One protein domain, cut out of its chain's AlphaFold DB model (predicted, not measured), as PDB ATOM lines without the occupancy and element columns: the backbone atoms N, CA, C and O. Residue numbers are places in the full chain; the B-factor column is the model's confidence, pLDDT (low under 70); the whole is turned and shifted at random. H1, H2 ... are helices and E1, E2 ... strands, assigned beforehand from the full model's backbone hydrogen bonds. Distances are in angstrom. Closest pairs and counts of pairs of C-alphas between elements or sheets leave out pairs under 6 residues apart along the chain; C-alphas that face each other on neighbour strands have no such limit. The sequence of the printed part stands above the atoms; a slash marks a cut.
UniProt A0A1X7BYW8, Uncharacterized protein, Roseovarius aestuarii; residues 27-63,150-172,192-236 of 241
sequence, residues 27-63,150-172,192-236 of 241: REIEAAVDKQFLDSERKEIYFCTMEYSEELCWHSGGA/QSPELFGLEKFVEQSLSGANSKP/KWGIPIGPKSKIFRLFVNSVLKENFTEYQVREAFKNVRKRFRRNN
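Overview. This is residues 27 to 63, 150 to 172 and 192 to 236 of the 241 residues of an uncharacterized protein of Roseovarius aestuarii (UniProt A0A1X7BYW8). Picture the long helix H2 with H3 side by side along it, running opposite ways, and H5 crossing H3 on the side away from H2. A second pair of helices running opposite ways, H1 and H4, makes the other part of the body, where the last residue of H4, Leu 212, comes close to Thr 49 of H2, with the short strand E2 by H4, while the strand E1 lies far out from the middle. The 105 printed residues hold five named helices and two named strands in the order H1, H2, H3, E1, E2, H4, H5, and the class is mostly helix. The whole is compact, with a radius of gyration of the C-alphas of 13.3 A, and spans 40 by 31 by 25 A.

Along the chain. Find C-alpha 39 at (2.053, -56.522, 18.874); from there H2, residues 39 to 61, runs 32.1 A to C-alpha 61 at (-19.839, -56.988, -4.643). H3 takes residues 152 to 165 and is 20.1 A long. H5, residues 218 to 235, runs 26.2 A and ends with C-alpha 235 at (-11.671, -32.014, 2.907). H4, residues 202 to 212, measures 15.4 A, and H1, residues 27 to 33, 10.3 A. The strands are E1, residues 169 to 172, 9.8 A, and E2, residues 195 to 197, 6.3 A.

Arrangement. Start at Tyr 52 and Gly 156, whose C-alphas, 4.2 A apart, are the closest of H2 and H3; these helices touch at a shallow tilt of 29 degrees, opposite ways. H5 touches H3 with residues 220 to 228 alone, at a steep tilt of 64 degrees, the closest C-alphas being those of Glu 158 and Ala 224, 4.7 A apart. H1 and H4 touch at a shallow tilt of 23 degrees, opposite ways, closest at C-alphas 29 and 210, 5.4 A apart. H4 and H5 only just touch, with 3 pairs of C-alphas within 8 A, and stand about perpendicular at 87 degrees; C-alphas 205 and 221 come closest, at 7.0 A. H3 and H4 are near each other. For E2 and H4, look at Ile 197 and Phe 204, whose C-alphas are the closest, 5.6 A apart. E1 and E2 pair with no named strand. In H1, H2, H3, H4 and H5 every O i to N i+4 pair is within hydrogen-bond range.

Size, cuts and confidence. The C-alphas farthest apart are those of Ala 63 and Pro 172, 43.3 A. Residues 64 to 149 are not printed, and C-alphas 63 and 150 stand 16.4 A apart across that cut; residues 173 to 191 are not printed either, with 13.9 A from C-alpha 172 to C-alpha 192. The links printed whole, H1 to H2, H3 to E1, E2 to H4 and H4 to H5, are tight. The mean pLDDT of the printed part is 85.9; look for values under 70 at residues 61 to 63, 150, 170 to 172 and 232 to 236.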
ATOM      1  N   ARG A  27       5.623 -63.852   9.172       95.69
ATOM      2  CA  ARG A  27       6.941 -64.281   8.687       95.69
ATOM      3  C   ARG A  27       7.274 -63.696   7.313       95.69
ATOM      4  O   ARG A  27       8.402 -63.270   7.103       95.69
ATOM      5  N   GLU A  28       6.309 -63.663   6.399       95.69
ATOM      6  CA  GLU A  28       6.491 -63.115   5.051       95.69
ATOM      7  C   GLU A  28       6.560 -61.588   5.092       95.69
ATOM      8  O   GLU A  28       7.451 -60.993   4.492       95.69
ATOM      9  N   ILE A  29       5.668 -60.957   5.863       95.44
ATOM     10  CA  ILE A  29       5.618 -59.500   6.031       95.44
ATOM     11  C   ILE A  29       6.933 -58.984   6.629       95.44
ATOM     12  O   ILE A  29       7.530 -58.058   6.086       95.44
ATOM     13  N   GLU A  30       7.399 -59.586   7.724       96.12
ATOM     14  CA  GLU A  30       8.618 -59.190   8.440       96.12
ATOM     15  C   GLU A  30       9.874 -59.423   7.595       96.12
ATOM     16  O   GLU A  30      10.764 -58.572   7.581       96.12
ATOM     17  N   ALA A  31       9.923 -60.520   6.829       93.06
ATOM     18  CA  ALA A  31      11.005 -60.782   5.882       93.06
ATOM     19  C   ALA A  31      11.014 -59.781   4.713       93.06
ATOM     20  O   ALA A  31      12.081 -59.351   4.279       93.06
ATOM     21  N   ALA A  32       9.842 -59.373   4.217       90.88
ATOM     22  CA  ALA A  32       9.727 -58.445   3.091       90.88
ATOM     23  C   ALA A  32      10.210 -57.022   3.418       90.88
ATOM     24  O   ALA A  32      10.626 -56.291   2.513       90.88
ATOM     25  N   VAL A  33      10.145 -56.614   4.690       91.62
ATOM     26  CA  VAL A  33      10.571 -55.278   5.143       91.62
ATOM     27  C   VAL A  33      11.802 -55.278   6.043       91.62
ATOM     28  O   VAL A  33      12.194 -54.205   6.496       91.62
ATOM     29  N   ASP A  34      12.391 -56.449   6.296       91.69
ATOM     30  CA  ASP A  34      13.519 -56.644   7.216       91.69
ATOM     31  C   ASP A  34      13.283 -55.982   8.588       91.69
ATOM     32  O   ASP A  34      14.083 -55.197   9.102       91.69
ATOM     33  N   LYS A  35      12.104 -56.235   9.165       91.38
ATOM     34  CA  LYS A  35      11.698 -55.679  10.460       91.38
ATOM     35  C   LYS A  35      10.767 -56.640  11.189       91.38
ATOM     36  O   LYS A  35       9.793 -57.097  10.608       91.38
ATOM     37  N   GLN A  36      10.998 -56.829  12.489       95.12
ATOM     38  CA  GLN A  36      10.021 -57.430  13.401       95.12
ATOM     39  C   GLN A  36       9.042 -56.377  13.929       95.12
ATOM     40  O   GLN A  36       9.460 -55.301  14.373       95.12
ATOM     41  N   PHE A  37       7.745 -56.682  13.890       93.75
ATOM     42  CA  PHE A  37       6.695 -55.774  14.355       93.75
ATOM     43  C   PHE A  37       6.279 -56.079  15.790       93.75
ATOM     44  O   PHE A  37       6.054 -57.236  16.154       93.75
ATOM     45  N   LEU A  38       6.109 -55.023  16.586       95.00
ATOM     46  CA  LEU A  38       5.514 -55.120  17.919       95.00
ATOM     47  C   LEU A  38       4.032 -55.504  17.816       95.00
ATOM     48  O   LEU A  38       3.373 -55.182  16.831       95.00
ATOM     49  N   ASP A  39       3.470 -56.118  18.858       95.00
ATOM     50  CA  ASP A  39       2.053 -56.522  18.874       95.00
ATOM     51  C   ASP A  39       1.082 -55.349  18.620       95.00
ATOM     52  O   ASP A  39       0.088 -55.493  17.910       95.00
ATOM     53  N   SER A  40       1.406 -54.155  19.126       94.44
ATOM     54  CA  SER A  40       0.642 -52.934  18.847       94.44
ATOM     55  C   SER A  40       0.675 -52.549  17.364       94.44
ATOM     56  O   SER A  40      -0.369 -52.257  16.786       94.44
ATOM     57  N   GLU A  41       1.846 -52.612  16.724       94.69
ATOM     58  CA  GLU A  41       1.990 -52.359  15.286       94.69
ATOM     59  C   GLU A  41       1.224 -53.416  14.478       94.69
ATOM     60  O   GLU A  41       0.528 -53.080  13.524       94.69
ATOM     61  N   ARG A  42       1.280 -54.685  14.897       95.62
ATOM     62  CA  ARG A  42       0.558 -55.791  14.255       95.62
ATOM     63  C   ARG A  42      -0.957 -55.576  14.254       95.62
ATOM     64  O   ARG A  42      -1.604 -55.792  13.230       95.62
ATOM     65  N   LYS A  43      -1.515 -55.101  15.371       93.19
ATOM     66  CA  LYS A  43      -2.937 -54.736  15.490       93.19
ATOM     67  C   LYS A  43      -3.320 -53.571  14.582       93.19
ATOM     68  O   LYS A  43      -4.358 -53.632  13.929       93.19
ATOM     69  N   GLU A  44      -2.484 -52.541  14.494       94.75
ATOM     70  CA  GLU A  44      -2.730 -51.413  13.584       94.75
ATOM     71  C   GLU A  44      -2.698 -51.836  12.109       94.75
ATOM     72  O   GLU A  44      -3.543 -51.408  11.323       94.75
ATOM     73  N   ILE A  45      -1.752 -52.696  11.729       95.56
ATOM     74  CA  ILE A  45      -1.641 -53.228  10.364       95.56
ATOM     75  C   ILE A  45      -2.862 -54.091  10.024       95.56
ATOM     76  O   ILE A  45      -3.416 -53.977   8.928       95.56
ATOM     77  N   TYR A  46      -3.320 -54.915  10.970       94.31
ATOM     78  CA  TYR A  46      -4.558 -55.675  10.817       94.31
ATOM     79  C   TYR A  46      -5.764 -54.753  10.610       94.31
ATOM     80  O   TYR A  46      -6.521 -54.964   9.669       94.31
ATOM     81  N   PHE A  47      -5.889 -53.680  11.393       92.69
ATOM     82  CA  PHE A  47      -6.954 -52.691  11.207       92.69
ATOM     83  C   PHE A  47      -6.929 -52.063   9.802       92.69
ATOM     84  O   PHE A  47      -7.954 -52.012   9.130       92.69
ATOM     85  N   CYS A  48      -5.753 -51.672   9.293       94.06
ATOM     86  CA  CYS A  48      -5.627 -51.197   7.906       94.06
ATOM     87  C   CYS A  48      -6.068 -52.255   6.874       94.06
ATOM     88  O   CYS A  48      -6.611 -51.908   5.827       94.06
ATOM     89  N   THR A  49      -5.842 -53.537   7.163       93.50
ATOM     90  CA  THR A  49      -6.219 -54.669   6.297       93.50
ATOM     91  C   THR A  49      -7.722 -54.961   6.334       93.50
ATOM     92  O   THR A  49      -8.306 -55.330   5.314       93.50
ATOM     93  N   MET A  50      -8.370 -54.762   7.485       89.50
ATOM     94  CA  MET A  50      -9.828 -54.832   7.597       89.50
ATOM     95  C   MET A  50     -10.485 -53.761   6.729       89.50
ATOM     96  O   MET A  50     -11.313 -54.088   5.889       89.50
ATOM     97  N   GLU A  51     -10.033 -52.513   6.850       91.00
ATOM     98  CA  GLU A  51     -10.539 -51.380   6.065       91.00
ATOM     99  C   GLU A  51     -10.346 -51.593   4.554       91.00
ATOM    100  O   GLU A  51     -11.228 -51.288   3.754       91.00
ATOM    101  N   TYR A  52      -9.213 -52.187   4.153       92.38
ATOM    102  CA  TYR A  52      -9.010 -52.652   2.779       92.38
ATOM    103  C   TYR A  52     -10.088 -53.655   2.345       92.38
ATOM    104  O   TYR A  52     -10.639 -53.525   1.254       92.38
ATOM    105  N   SER A  53     -10.370 -54.659   3.182       86.19
ATOM    106  CA  SER A  53     -11.293 -55.756   2.857       86.19
ATOM    107  C   SER A  53     -12.738 -55.267   2.746       86.19
ATOM    108  O   SER A  53     -13.481 -55.732   1.884       86.19
ATOM    109  N   GLU A  54     -13.128 -54.307   3.584       82.19
ATOM    110  CA  GLU A  54     -14.449 -53.676   3.543       82.19
ATOM    111  C   GLU A  54     -14.671 -52.928   2.231       82.19
ATOM    112  O   GLU A  54     -15.650 -53.191   1.532       82.19
ATOM    113  N   GLU A  55     -13.725 -52.069   1.850       86.75
ATOM    114  CA  GLU A  55     -13.801 -51.318   0.597       86.75
ATOM    115  C   GLU A  55     -13.711 -52.243  -0.617       86.75
ATOM    116  O   GLU A  55     -14.514 -52.141  -1.546       86.75
ATOM    117  N   LEU A  56     -12.798 -53.219  -0.599       84.75
ATOM    118  CA  LEU A  56     -12.721 -54.224  -1.655       84.75
ATOM    119  C   LEU A  56     -14.064 -54.943  -1.815       84.75
ATOM    120  O   LEU A  56     -14.540 -55.082  -2.939       84.75
ATOM    121  N   CYS A  57     -14.689 -55.383  -0.723       78.69
ATOM    122  CA  CYS A  57     -15.971 -56.079  -0.771       78.69
ATOM    123  C   CYS A  57     -17.092 -55.169  -1.286       78.69
ATOM    124  O   CYS A  57     -17.898 -55.596  -2.116       78.69
ATOM    125  N   TRP A  58     -17.129 -53.915  -0.835       76.38
ATOM    126  CA  TRP A  58     -18.114 -52.934  -1.278       76.38
ATOM    127  C   TRP A  58     -18.017 -52.670  -2.783       76.38
ATOM    128  O   TRP A  58     -19.028 -52.668  -3.487       76.38
ATOM    129  N   HIS A  59     -16.798 -52.535  -3.304       76.25
ATOM    130  CA  HIS A  59     -16.558 -52.251  -4.718       76.25
ATOM    131  C   HIS A  59     -16.567 -53.503  -5.613       76.25
ATOM    132  O   HIS A  59     -16.886 -53.395  -6.797       76.25
ATOM    133  N   SER A  60     -16.275 -54.692  -5.074       72.75
ATOM    134  CA  SER A  60     -16.314 -55.969  -5.814       72.75
ATOM    135  C   SER A  60     -17.717 -56.574  -5.875       72.75
ATOM    136  O   SER A  60     -18.076 -57.205  -6.869       72.75
ATOM    137  N   GLY A  61     -18.506 -56.402  -4.811       56.75
ATOM    138  CA  GLY A  61     -19.839 -56.988  -4.643       56.75
ATOM    139  C   GLY A  61     -20.990 -55.981  -4.659       56.75
ATOM    140  O   GLY A  61     -22.147 -56.384  -4.536       56.75
ATOM    141  N   GLY A  62     -20.704 -54.683  -4.803       54.81
ATOM    142  CA  GLY A  62     -21.713 -53.631  -4.812       54.81
ATOM    143  C   GLY A  62     -22.805 -53.892  -5.849       54.81
ATOM    144  O   GLY A  62     -22.528 -54.187  -7.016       54.81
ATOM    145  N   ALA A  63     -24.070 -53.783  -5.425       50.84
ATOM    146  CA  ALA A  63     -25.208 -53.924  -6.323       50.84
ATOM    147  C   ALA A  63     -25.053 -52.942  -7.493       50.84
ATOM    148  O   ALA A  63     -24.862 -51.737  -7.296       50.84
ATOM    149  N   GLN A 150     -11.631 -47.686 -12.135       65.69
ATOM    150  CA  GLN A 150     -10.645 -48.216 -11.212       65.69
ATOM    151  C   GLN A 150     -11.110 -49.578 -10.722       65.69
ATOM    152  O   GLN A 150     -12.299 -49.810 -10.515       65.69
ATOM    153  N   SER A 151     -10.158 -50.490 -10.565       81.56
ATOM    154  CA  SER A 151     -10.468 -51.821 -10.069       81.56
ATOM    155  C   SER A 151     -10.805 -51.764  -8.568       81.56
ATOM    156  O   SER A 151     -10.268 -50.899  -7.864       81.56
ATOM    157  N   PRO A 152     -11.676 -52.647  -8.054       82.88
ATOM    158  CA  PRO A 152     -12.006 -52.710  -6.627       82.88
ATOM    159  C   PRO A 152     -10.777 -52.814  -5.715       82.88
ATOM    160  O   PRO A 152     -10.727 -52.215  -4.644       82.88
ATOM    161  N   GLU A 153      -9.730 -53.499  -6.171       89.12
ATOM    162  CA  GLU A 153      -8.460 -53.631  -5.458       89.12
ATOM    163  C   GLU A 153      -7.747 -52.285  -5.308       89.12
ATOM    164  O   GLU A 153      -7.056 -52.067  -4.313       89.12
ATOM    165  N   LEU A 154      -7.921 -51.359  -6.262       90.44
ATOM    166  CA  LEU A 154      -7.380 -50.007  -6.149       90.44
ATOM    167  C   LEU A 154      -8.133 -49.188  -5.091       90.44
ATOM    168  O   LEU A 154      -7.486 -48.426  -4.375       90.44
ATOM    169  N   PHE A 155      -9.447 -49.376  -4.940       88.50
ATOM    170  CA  PHE A 155     -10.226 -48.761  -3.856       88.50
ATOM    171  C   PHE A 155      -9.803 -49.270  -2.483       88.50
ATOM    172  O   PHE A 155      -9.480 -48.472  -1.601       88.50
ATOM    173  N   GLY A 156      -9.705 -50.593  -2.332       90.88
ATOM    174  CA  GLY A 156      -9.163 -51.191  -1.116       90.88
ATOM    175  C   GLY A 156      -7.763 -50.649  -0.817       90.88
ATOM    176  O   GLY A 156      -7.481 -50.206   0.298       90.88
ATOM    177  N   LEU A 157      -6.874 -50.617  -1.820       94.69
ATOM    178  CA  LEU A 157      -5.505 -50.117  -1.662       94.69
ATOM    179  C   LEU A 157      -5.478 -48.649  -1.228       94.69
ATOM    180  O   LEU A 157      -4.684 -48.260  -0.372       94.69
ATOM    181  N   GLU A 158      -6.331 -47.818  -1.814       93.50
ATOM    182  CA  GLU A 158      -6.480 -46.427  -1.419       93.50
ATOM    183  C   GLU A 158      -6.873 -46.281   0.052       93.50
ATOM    184  O   GLU A 158      -6.311 -45.428   0.745       93.50
ATOM    185  N   LYS A 159      -7.787 -47.124   0.537       93.25
ATOM    186  CA  LYS A 159      -8.191 -47.132   1.941       93.25
ATOM    187  C   LYS A 159      -7.065 -47.582   2.859       93.25
ATOM    188  O   LYS A 159      -6.776 -46.911   3.850       93.25
ATOM    189  N   PHE A 160      -6.343 -48.633   2.476       95.06
ATOM    190  CA  PHE A 160      -5.153 -49.073   3.200       95.06
ATOM    191  C   PHE A 160      -4.117 -47.946   3.316       95.06
ATOM    192  O   PHE A 160      -3.562 -47.703   4.390       95.06
ATOM    193  N   VAL A 161      -3.857 -47.223   2.218       93.31
ATOM    194  CA  VAL A 161      -2.927 -46.083   2.188       93.31
ATOM    195  C   VAL A 161      -3.423 -44.939   3.070       93.31
ATOM    196  O   VAL A 161      -2.627 -44.361   3.808       93.31
ATOM    197  N   GLU A 162      -4.713 -44.607   3.021       91.81
ATOM    198  CA  GLU A 162      -5.326 -43.584   3.875       91.81
ATOM    199  C   GLU A 162      -5.129 -43.900   5.364       91.81
ATOM    200  O   GLU A 162      -4.589 -43.071   6.102       91.81
ATOM    201  N   GLN A 163      -5.460 -45.122   5.786       91.75
ATOM    202  CA  GLN A 163      -5.312 -45.558   7.177       91.75
ATOM    203  C   GLN A 163      -3.840 -45.673   7.602       91.75
ATOM    204  O   GLN A 163      -3.475 -45.312   8.724       91.75
ATOM    205  N   SER A 164      -2.954 -46.073   6.686       90.94
ATOM    206  CA  SER A 164      -1.504 -46.097   6.923       90.94
ATOM    207  C   SER A 164      -0.919 -44.695   7.129       90.94
ATOM    208  O   SER A 164       0.058 -44.530   7.861       90.94
ATOM    209  N   LEU A 165      -1.492 -43.677   6.483       88.06
ATOM    210  CA  LEU A 165      -1.093 -42.279   6.657       88.06
ATOM    211  C   LEU A 165      -1.672 -41.658   7.933       88.06
ATOM    212  O   LEU A 165      -1.071 -40.724   8.470       88.06
ATOM    213  N   SER A 166      -2.792 -42.180   8.436       83.38
ATOM    214  CA  SER A 166      -3.353 -41.776   9.724       83.38
ATOM    215  C   SER A 166      -2.363 -42.094  10.852       83.38
ATOM    216  O   SER A 166      -1.980 -43.245  11.069       83.38
ATOM    217  N   GLY A 167      -1.870 -41.059  11.537       72.44
ATOM    218  CA  GLY A 167      -0.839 -41.188  12.575       72.44
ATOM    219  C   GLY A 167       0.596 -41.380  12.058       72.44
ATOM    220  O   GLY A 167       1.499 -41.621  12.857       72.44
ATOM    221  N   ALA A 168       0.846 -41.267  10.747       80.00
ATOM    222  CA  ALA A 168       2.205 -41.316  10.210       80.00
ATOM    223  C   ALA A 168       2.971 -40.009  10.479       80.00
ATOM    224  O   ALA A 168       2.473 -38.902  10.262       80.00
ATOM    225  N   ASN A 169       4.242 -40.131  10.867       74.06
ATOM    226  CA  ASN A 169       5.119 -38.982  11.064       74.06
ATOM    227  C   ASN A 169       5.564 -38.424   9.708       74.06
ATOM    228  O   ASN A 169       6.177 -39.136   8.909       74.06
ATOM    229  N   SER A 170       5.302 -37.138   9.460       68.88
ATOM    230  CA  SER A 170       5.861 -36.428   8.304       68.88
ATOM    231  C   SER A 170       7.334 -36.116   8.566       68.88
ATOM    232  O   SER A 170       7.642 -35.280   9.414       68.88
ATOM    233  N   LYS A 171       8.248 -36.757   7.836       56.06
ATOM    234  CA  LYS A 171       9.682 -36.448   7.865       56.06
ATOM    235  C   LYS A 171      10.107 -35.835   6.522       56.06
ATOM    236  O   LYS A 171       9.610 -36.240   5.469       56.06
ATOM    237  N   PRO A 172      10.994 -34.827   6.513       50.09
ATOM    238  CA  PRO A 172      11.643 -34.424   5.273       50.09
ATOM    239  C   PRO A 172      12.462 -35.607   4.747       50.09
ATOM    240  O   PRO A 172      13.083 -36.320   5.539       50.09
ATOM    241  N   LYS A 192       5.587 -44.700   9.338       84.25
ATOM    242  CA  LYS A 192       4.811 -45.368  10.382       84.25
ATOM    243  C   LYS A 192       5.374 -46.775  10.542       84.25
ATOM    244  O   LYS A 192       5.980 -47.286   9.606       84.25
ATOM    245  N   TRP A 193       5.273 -47.350  11.735       89.62
ATOM    246  CA  TRP A 193       5.801 -48.683  12.049       89.62
ATOM    247  C   TRP A 193       7.268 -48.894  11.646       89.62
ATOM    248  O   TRP A 193       7.671 -49.983  11.256       89.62
ATOM    249  N   GLY A 194       8.096 -47.847  11.668       83.31
ATOM    250  CA  GLY A 194       9.491 -47.922  11.216       83.31
ATOM    251  C   GLY A 194       9.692 -48.157   9.711       83.31
ATOM    252  O   GLY A 194      10.838 -48.259   9.286       83.31
ATOM    253  N   ILE A 195       8.627 -48.184   8.900       87.12
ATOM    254  CA  ILE A 195       8.709 -48.316   7.441       87.12
ATOM    255  C   ILE A 195       8.502 -46.955   6.746       87.12
ATOM    256  O   ILE A 195       7.732 -46.110   7.227       87.12
ATOM    257  N   PRO A 196       9.198 -46.687   5.625       86.94
ATOM    258  CA  PRO A 196       8.967 -45.493   4.819       86.94
ATOM    259  C   PRO A 196       7.719 -45.673   3.948       86.94
ATOM    260  O   PRO A 196       7.686 -46.542   3.079       86.94
ATOM    261  N   ILE A 197       6.719 -44.815   4.134       87.38
ATOM    262  CA  ILE A 197       5.436 -44.817   3.425       87.38
ATOM    263  C   ILE A 197       5.458 -43.726   2.353       87.38
ATOM    264  O   ILE A 197       5.579 -42.532   2.640       87.38
ATOM    265  N   GLY A 198       5.322 -44.121   1.088       83.75
ATOM    266  CA  GLY A 198       5.275 -43.155  -0.001       83.75
ATOM    267  C   GLY A 198       5.047 -43.763  -1.383       83.75
ATOM    268  O   GLY A 198       5.269 -44.957  -1.582       83.75
ATOM    269  N   PRO A 199       4.686 -42.926  -2.375       84.25
ATOM    270  CA  PRO A 199       4.281 -43.369  -3.713       84.25
ATOM    271  C   PRO A 199       5.397 -44.032  -4.532       84.25
ATOM    272  O   PRO A 199       5.113 -44.646  -5.551       84.25
ATOM    273  N   LYS A 200       6.661 -43.873  -4.121       84.31
ATOM    274  CA  LYS A 200       7.843 -44.483  -4.755       84.31
ATOM    275  C   LYS A 200       8.594 -45.431  -3.809       84.31
ATOM    276  O   LYS A 200       9.695 -45.875  -4.125       84.31
ATOM    277  N   SER A 201       8.044 -45.705  -2.623       86.62
ATOM    278  CA  SER A 201       8.702 -46.559  -1.634       86.62
ATOM    279  C   SER A 201       8.595 -48.021  -2.062       86.62
ATOM    280  O   SER A 201       7.520 -48.620  -2.012       86.62
ATOM    281  N   LYS A 202       9.725 -48.606  -2.480       89.56
ATOM    282  CA  LYS A 202       9.805 -50.036  -2.822       89.56
ATOM    283  C   LYS A 202       9.459 -50.914  -1.618       89.56
ATOM    284  O   LYS A 202       8.714 -51.871  -1.782       89.56
ATOM    285  N   ILE A 203       9.952 -50.541  -0.434       90.44
ATOM    286  CA  ILE A 203       9.698 -51.247   0.830       90.44
ATOM    287  C   ILE A 203       8.203 -51.224   1.153       90.44
ATOM    288  O   ILE A 203       7.633 -52.266   1.446       90.44
ATOM    289  N   PHE A 204       7.540 -50.070   1.023       92.06
ATOM    290  CA  PHE A 204       6.097 -49.987   1.265       92.06
ATOM    291  C   PHE A 204       5.291 -50.835   0.282       92.06
ATOM    292  O   PHE A 204       4.337 -51.487   0.676       92.06
ATOM    293  N   ARG A 205       5.678 -50.873  -0.997       93.69
ATOM    294  CA  ARG A 205       5.005 -51.741  -1.970       93.69
ATOM    295  C   ARG A 205       5.167 -53.222  -1.619       93.69
ATOM    296  O   ARG A 205       4.188 -53.952  -1.671       93.69
ATOM    297  N   LEU A 206       6.376 -53.660  -1.254       93.69
ATOM    298  CA  LEU A 206       6.617 -55.041  -0.814       93.69
ATOM    299  C   LEU A 206       5.791 -55.380   0.430       93.69
ATOM    300  O   LEU A 206       5.152 -56.428   0.475       93.69
ATOM    301  N   PHE A 207       5.757 -54.459   1.393       95.19
ATOM    302  CA  PHE A 207       4.941 -54.565   2.595       95.19
ATOM    303  C   PHE A 207       3.459 -54.768   2.263       95.19
ATOM    304  O   PHE A 207       2.868 -55.760   2.673       95.19
ATOM    305  N   VAL A 208       2.874 -53.864   1.474       95.19
ATOM    306  CA  VAL A 208       1.454 -53.906   1.108       95.19
ATOM    307  C   VAL A 208       1.114 -55.172   0.319       95.19
ATOM    308  O   VAL A 208       0.113 -55.812   0.620       95.19
ATOM    309  N   ASN A 209       1.959 -55.585  -0.630       95.62
ATOM    310  CA  ASN A 209       1.749 -56.821  -1.390       95.62
ATOM    311  C   ASN A 209       1.773 -58.068  -0.490       95.62
ATOM    312  O   ASN A 209       0.975 -58.979  -0.679       95.62
ATOM    313  N   SER A 210       2.649 -58.082   0.520       95.38
ATOM    314  CA  SER A 210       2.745 -59.192   1.479       95.38
ATOM    315  C   SER A 210       1.546 -59.232   2.428       95.38
ATOM    316  O   SER A 210       0.999 -60.295   2.695       95.38
ATOM    317  N   VAL A 211       1.105 -58.069   2.921       95.69
ATOM    318  CA  VAL A 211      -0.054 -57.963   3.822       95.69
ATOM    319  C   VAL A 211      -1.346 -58.331   3.090       95.69
ATOM    320  O   VAL A 211      -2.125 -59.139   3.591       95.69
ATOM    321  N   LEU A 212      -1.560 -57.777   1.895       95.44
ATOM    322  CA  LEU A 212      -2.822 -57.895   1.159       95.44
ATOM    323  C   LEU A 212      -2.896 -59.122   0.241       95.44
ATOM    324  O   LEU A 212      -3.947 -59.358  -0.339       95.44
ATOM    325  N   LYS A 213      -1.813 -59.907   0.116       91.88
ATOM    326  CA  LYS A 213      -1.691 -61.048  -0.819       91.88
ATOM    327  C   LYS A 213      -1.986 -60.673  -2.277       91.88
ATOM    328  O   LYS A 213      -2.462 -61.488  -3.061       91.88
ATOM    329  N   GLU A 214      -1.636 -59.445  -2.639       90.38
ATOM    330  CA  GLU A 214      -1.879 -58.857  -3.953       90.38
ATOM    331  C   GLU A 214      -0.572 -58.433  -4.623       90.38
ATOM    332  O   GLU A 214       0.431 -58.150  -3.968       90.38
ATOM    333  N   ASN A 215      -0.579 -58.335  -5.953       92.25
ATOM    334  CA  ASN A 215       0.595 -57.942  -6.737       92.25
ATOM    335  C   ASN A 215       0.478 -56.507  -7.262       92.25
ATOM    336  O   ASN A 215       0.525 -56.262  -8.471       92.25
ATOM    337  N   PHE A 216       0.357 -55.528  -6.361       93.31
ATOM    338  CA  PHE A 216       0.264 -54.133  -6.776       93.31
ATOM    339  C   PHE A 216       1.556 -53.652  -7.440       93.31
ATOM    340  O   PHE A 216       2.673 -53.781  -6.923       93.31
ATOM    341  N   THR A 217       1.391 -53.034  -8.605       93.38
ATOM    342  CA  THR A 217       2.458 -52.371  -9.353       93.38
ATOM    343  C   THR A 217       2.841 -51.038  -8.703       93.38
ATOM    344  O   THR A 217       2.081 -50.443  -7.938       93.38
ATOM    345  N   GLU A 218       4.022 -50.503  -9.042       90.69
ATOM    346  CA  GLU A 218       4.406 -49.144  -8.606       90.69
ATOM    347  C   GLU A 218       3.384 -48.096  -9.069       90.69
ATOM    348  O   GLU A 218       3.070 -47.157  -8.337       90.69
ATOM    349  N   TYR A 219       2.838 -48.277 -10.274       90.75
ATOM    350  CA  TYR A 219       1.819 -47.397 -10.827       90.75
ATOM    351  C   TYR A 219       0.552 -47.369  -9.963       90.75
ATOM    352  O   TYR A 219       0.094 -46.280  -9.619       90.75
ATOM    353  N   GLN A 220       0.028 -48.534  -9.565       90.88
ATOM    354  CA  GLN A 220      -1.176 -48.632  -8.729       90.88
ATOM    355  C   GLN A 220      -0.968 -47.987  -7.359       90.88
ATOM    356  O   GLN A 220      -1.780 -47.162  -6.946       90.88
ATOM    357  N   VAL A 221       0.161 -48.264  -6.696       91.19
ATOM    358  CA  VAL A 221       0.496 -47.615  -5.417       91.19
ATOM    359  C   VAL A 221       0.572 -46.096  -5.594       91.19
ATOM    360  O   VAL A 221      -0.018 -45.344  -4.820       91.19
ATOM    361  N   ARG A 222       1.239 -45.608  -6.644       89.19
ATOM    362  CA  ARG A 222       1.350 -44.169  -6.920       89.19
ATOM    363  C   ARG A 222      -0.004 -43.506  -7.188       89.19
ATOM    364  O   ARG A 222      -0.227 -42.395  -6.701       89.19
ATOM    365  N   GLU A 223      -0.881 -44.150  -7.954       89.75
ATOM    366  CA  GLU A 223      -2.236 -43.644  -8.197       89.75
ATOM    367  C   GLU A 223      -3.066 -43.632  -6.907       89.75
ATOM    368  O   GLU A 223      -3.689 -42.608  -6.622       89.75
ATOM    369  N   ALA A 224      -2.971 -44.662  -6.058       91.44
ATOM    370  CA  ALA A 224      -3.647 -44.677  -4.761       91.44
ATOM    371  C   ALA A 224      -3.242 -43.470  -3.891       91.44
ATOM    372  O   ALA A 224      -4.088 -42.703  -3.430       91.44
ATOM    373  N   PHE A 225      -1.939 -43.192  -3.759       90.19
ATOM    374  CA  PHE A 225      -1.451 -42.000  -3.044       90.19
ATOM    375  C   PHE A 225      -1.958 -40.684  -3.641       90.19
ATOM    376  O   PHE A 225      -2.239 -39.728  -2.911       90.19
ATOM    377  N   LYS A 226      -2.026 -40.588  -4.971       88.38
ATOM    378  CA  LYS A 226      -2.519 -39.396  -5.669       88.38
ATOM    379  C   LYS A 226      -4.000 -39.164  -5.368       88.38
ATOM    380  O   LYS A 226      -4.376 -38.014  -5.136       88.38
ATOM    381  N   ASN A 227      -4.812 -40.215  -5.320       87.62
ATOM    382  CA  ASN A 227      -6.245 -40.118  -5.037       87.62
ATOM    383  C   ASN A 227      -6.517 -39.817  -3.563       87.62
ATOM    384  O   ASN A 227      -7.235 -38.860  -3.265       87.62
ATOM    385  N   VAL A 228      -5.821 -40.496  -2.649       88.38
ATOM    386  CA  VAL A 228      -5.860 -40.198  -1.210       88.38
ATOM    387  C   VAL A 228      -5.479 -38.735  -0.943       88.38
ATOM    388  O   VAL A 228      -6.197 -38.006  -0.260       88.38
ATOM    389  N   ARG A 229      -4.409 -38.222  -1.571       83.69
ATOM    390  CA  ARG A 229      -4.025 -36.800  -1.454       83.69
ATOM    391  C   ARG A 229      -5.076 -35.838  -2.005       83.69
ATOM    392  O   ARG A 229      -5.246 -34.757  -1.442       83.69
ATOM    393  N   LYS A 230      -5.755 -36.181  -3.104       82.44
ATOM    394  CA  LYS A 230      -6.860 -35.364  -3.636       82.44
ATOM    395  C   LYS A 230      -8.014 -35.293  -2.632       82.44
ATOM    396  O   LYS A 230      -8.518 -34.193  -2.420       82.44
ATOM    397  N   ARG A 231      -8.378 -36.411  -1.985       77.94
ATOM    398  CA  ARG A 231      -9.410 -36.448  -0.930       77.94
ATOM    399  C   ARG A 231      -9.026 -35.582   0.273       77.94
ATOM    400  O   ARG A 231      -9.782 -34.687   0.639       77.94
ATOM    401  N   PHE A 232      -7.800 -35.716   0.784       69.25
ATOM    402  CA  PHE A 232      -7.306 -34.873   1.884       69.25
ATOM    403  C   PHE A 232      -7.259 -33.373   1.560       69.25
ATOM    404  O   PHE A 232      -7.444 -32.550   2.455       69.25
ATOM    405  N   ARG A 233      -6.990 -32.992   0.303       63.69
ATOM    406  CA  ARG A 233      -7.011 -31.579  -0.114       63.69
ATOM    407  C   ARG A 233      -8.427 -31.022  -0.192       63.69
ATOM    408  O   ARG A 233      -8.626 -29.896   0.234       63.69
ATOM    409  N   ARG A 234      -9.385 -31.804  -0.699       57.91
ATOM    410  CA  ARG A 234     -10.798 -31.399  -0.784       57.91
ATOM    411  C   ARG A 234     -11.421 -31.203   0.599       57.91
ATOM    412  O   ARG A 234     -12.100 -30.210   0.805       57.91
ATOM    413  N   ASN A 235     -11.109 -32.081   1.553       51.06
ATOM    414  CA  ASN A 235     -11.671 -32.014   2.907       51.06
ATOM    415  C   ASN A 235     -11.056 -30.903   3.781       51.06
ATOM    416  O   ASN A 235     -11.633 -30.540   4.797       51.06
ATOM    417  N   ASN A 236      -9.902 -30.350   3.387       43.69
ATOM    418  CA  ASN A 236      -9.212 -29.265   4.097       43.69
ATOM    419  C   ASN A 236      -9.254 -27.924   3.344       43.69
ATOM    420  O   ASN A 236      -8.526 -26.997   3.700       43.69
TER     421      ASN A 236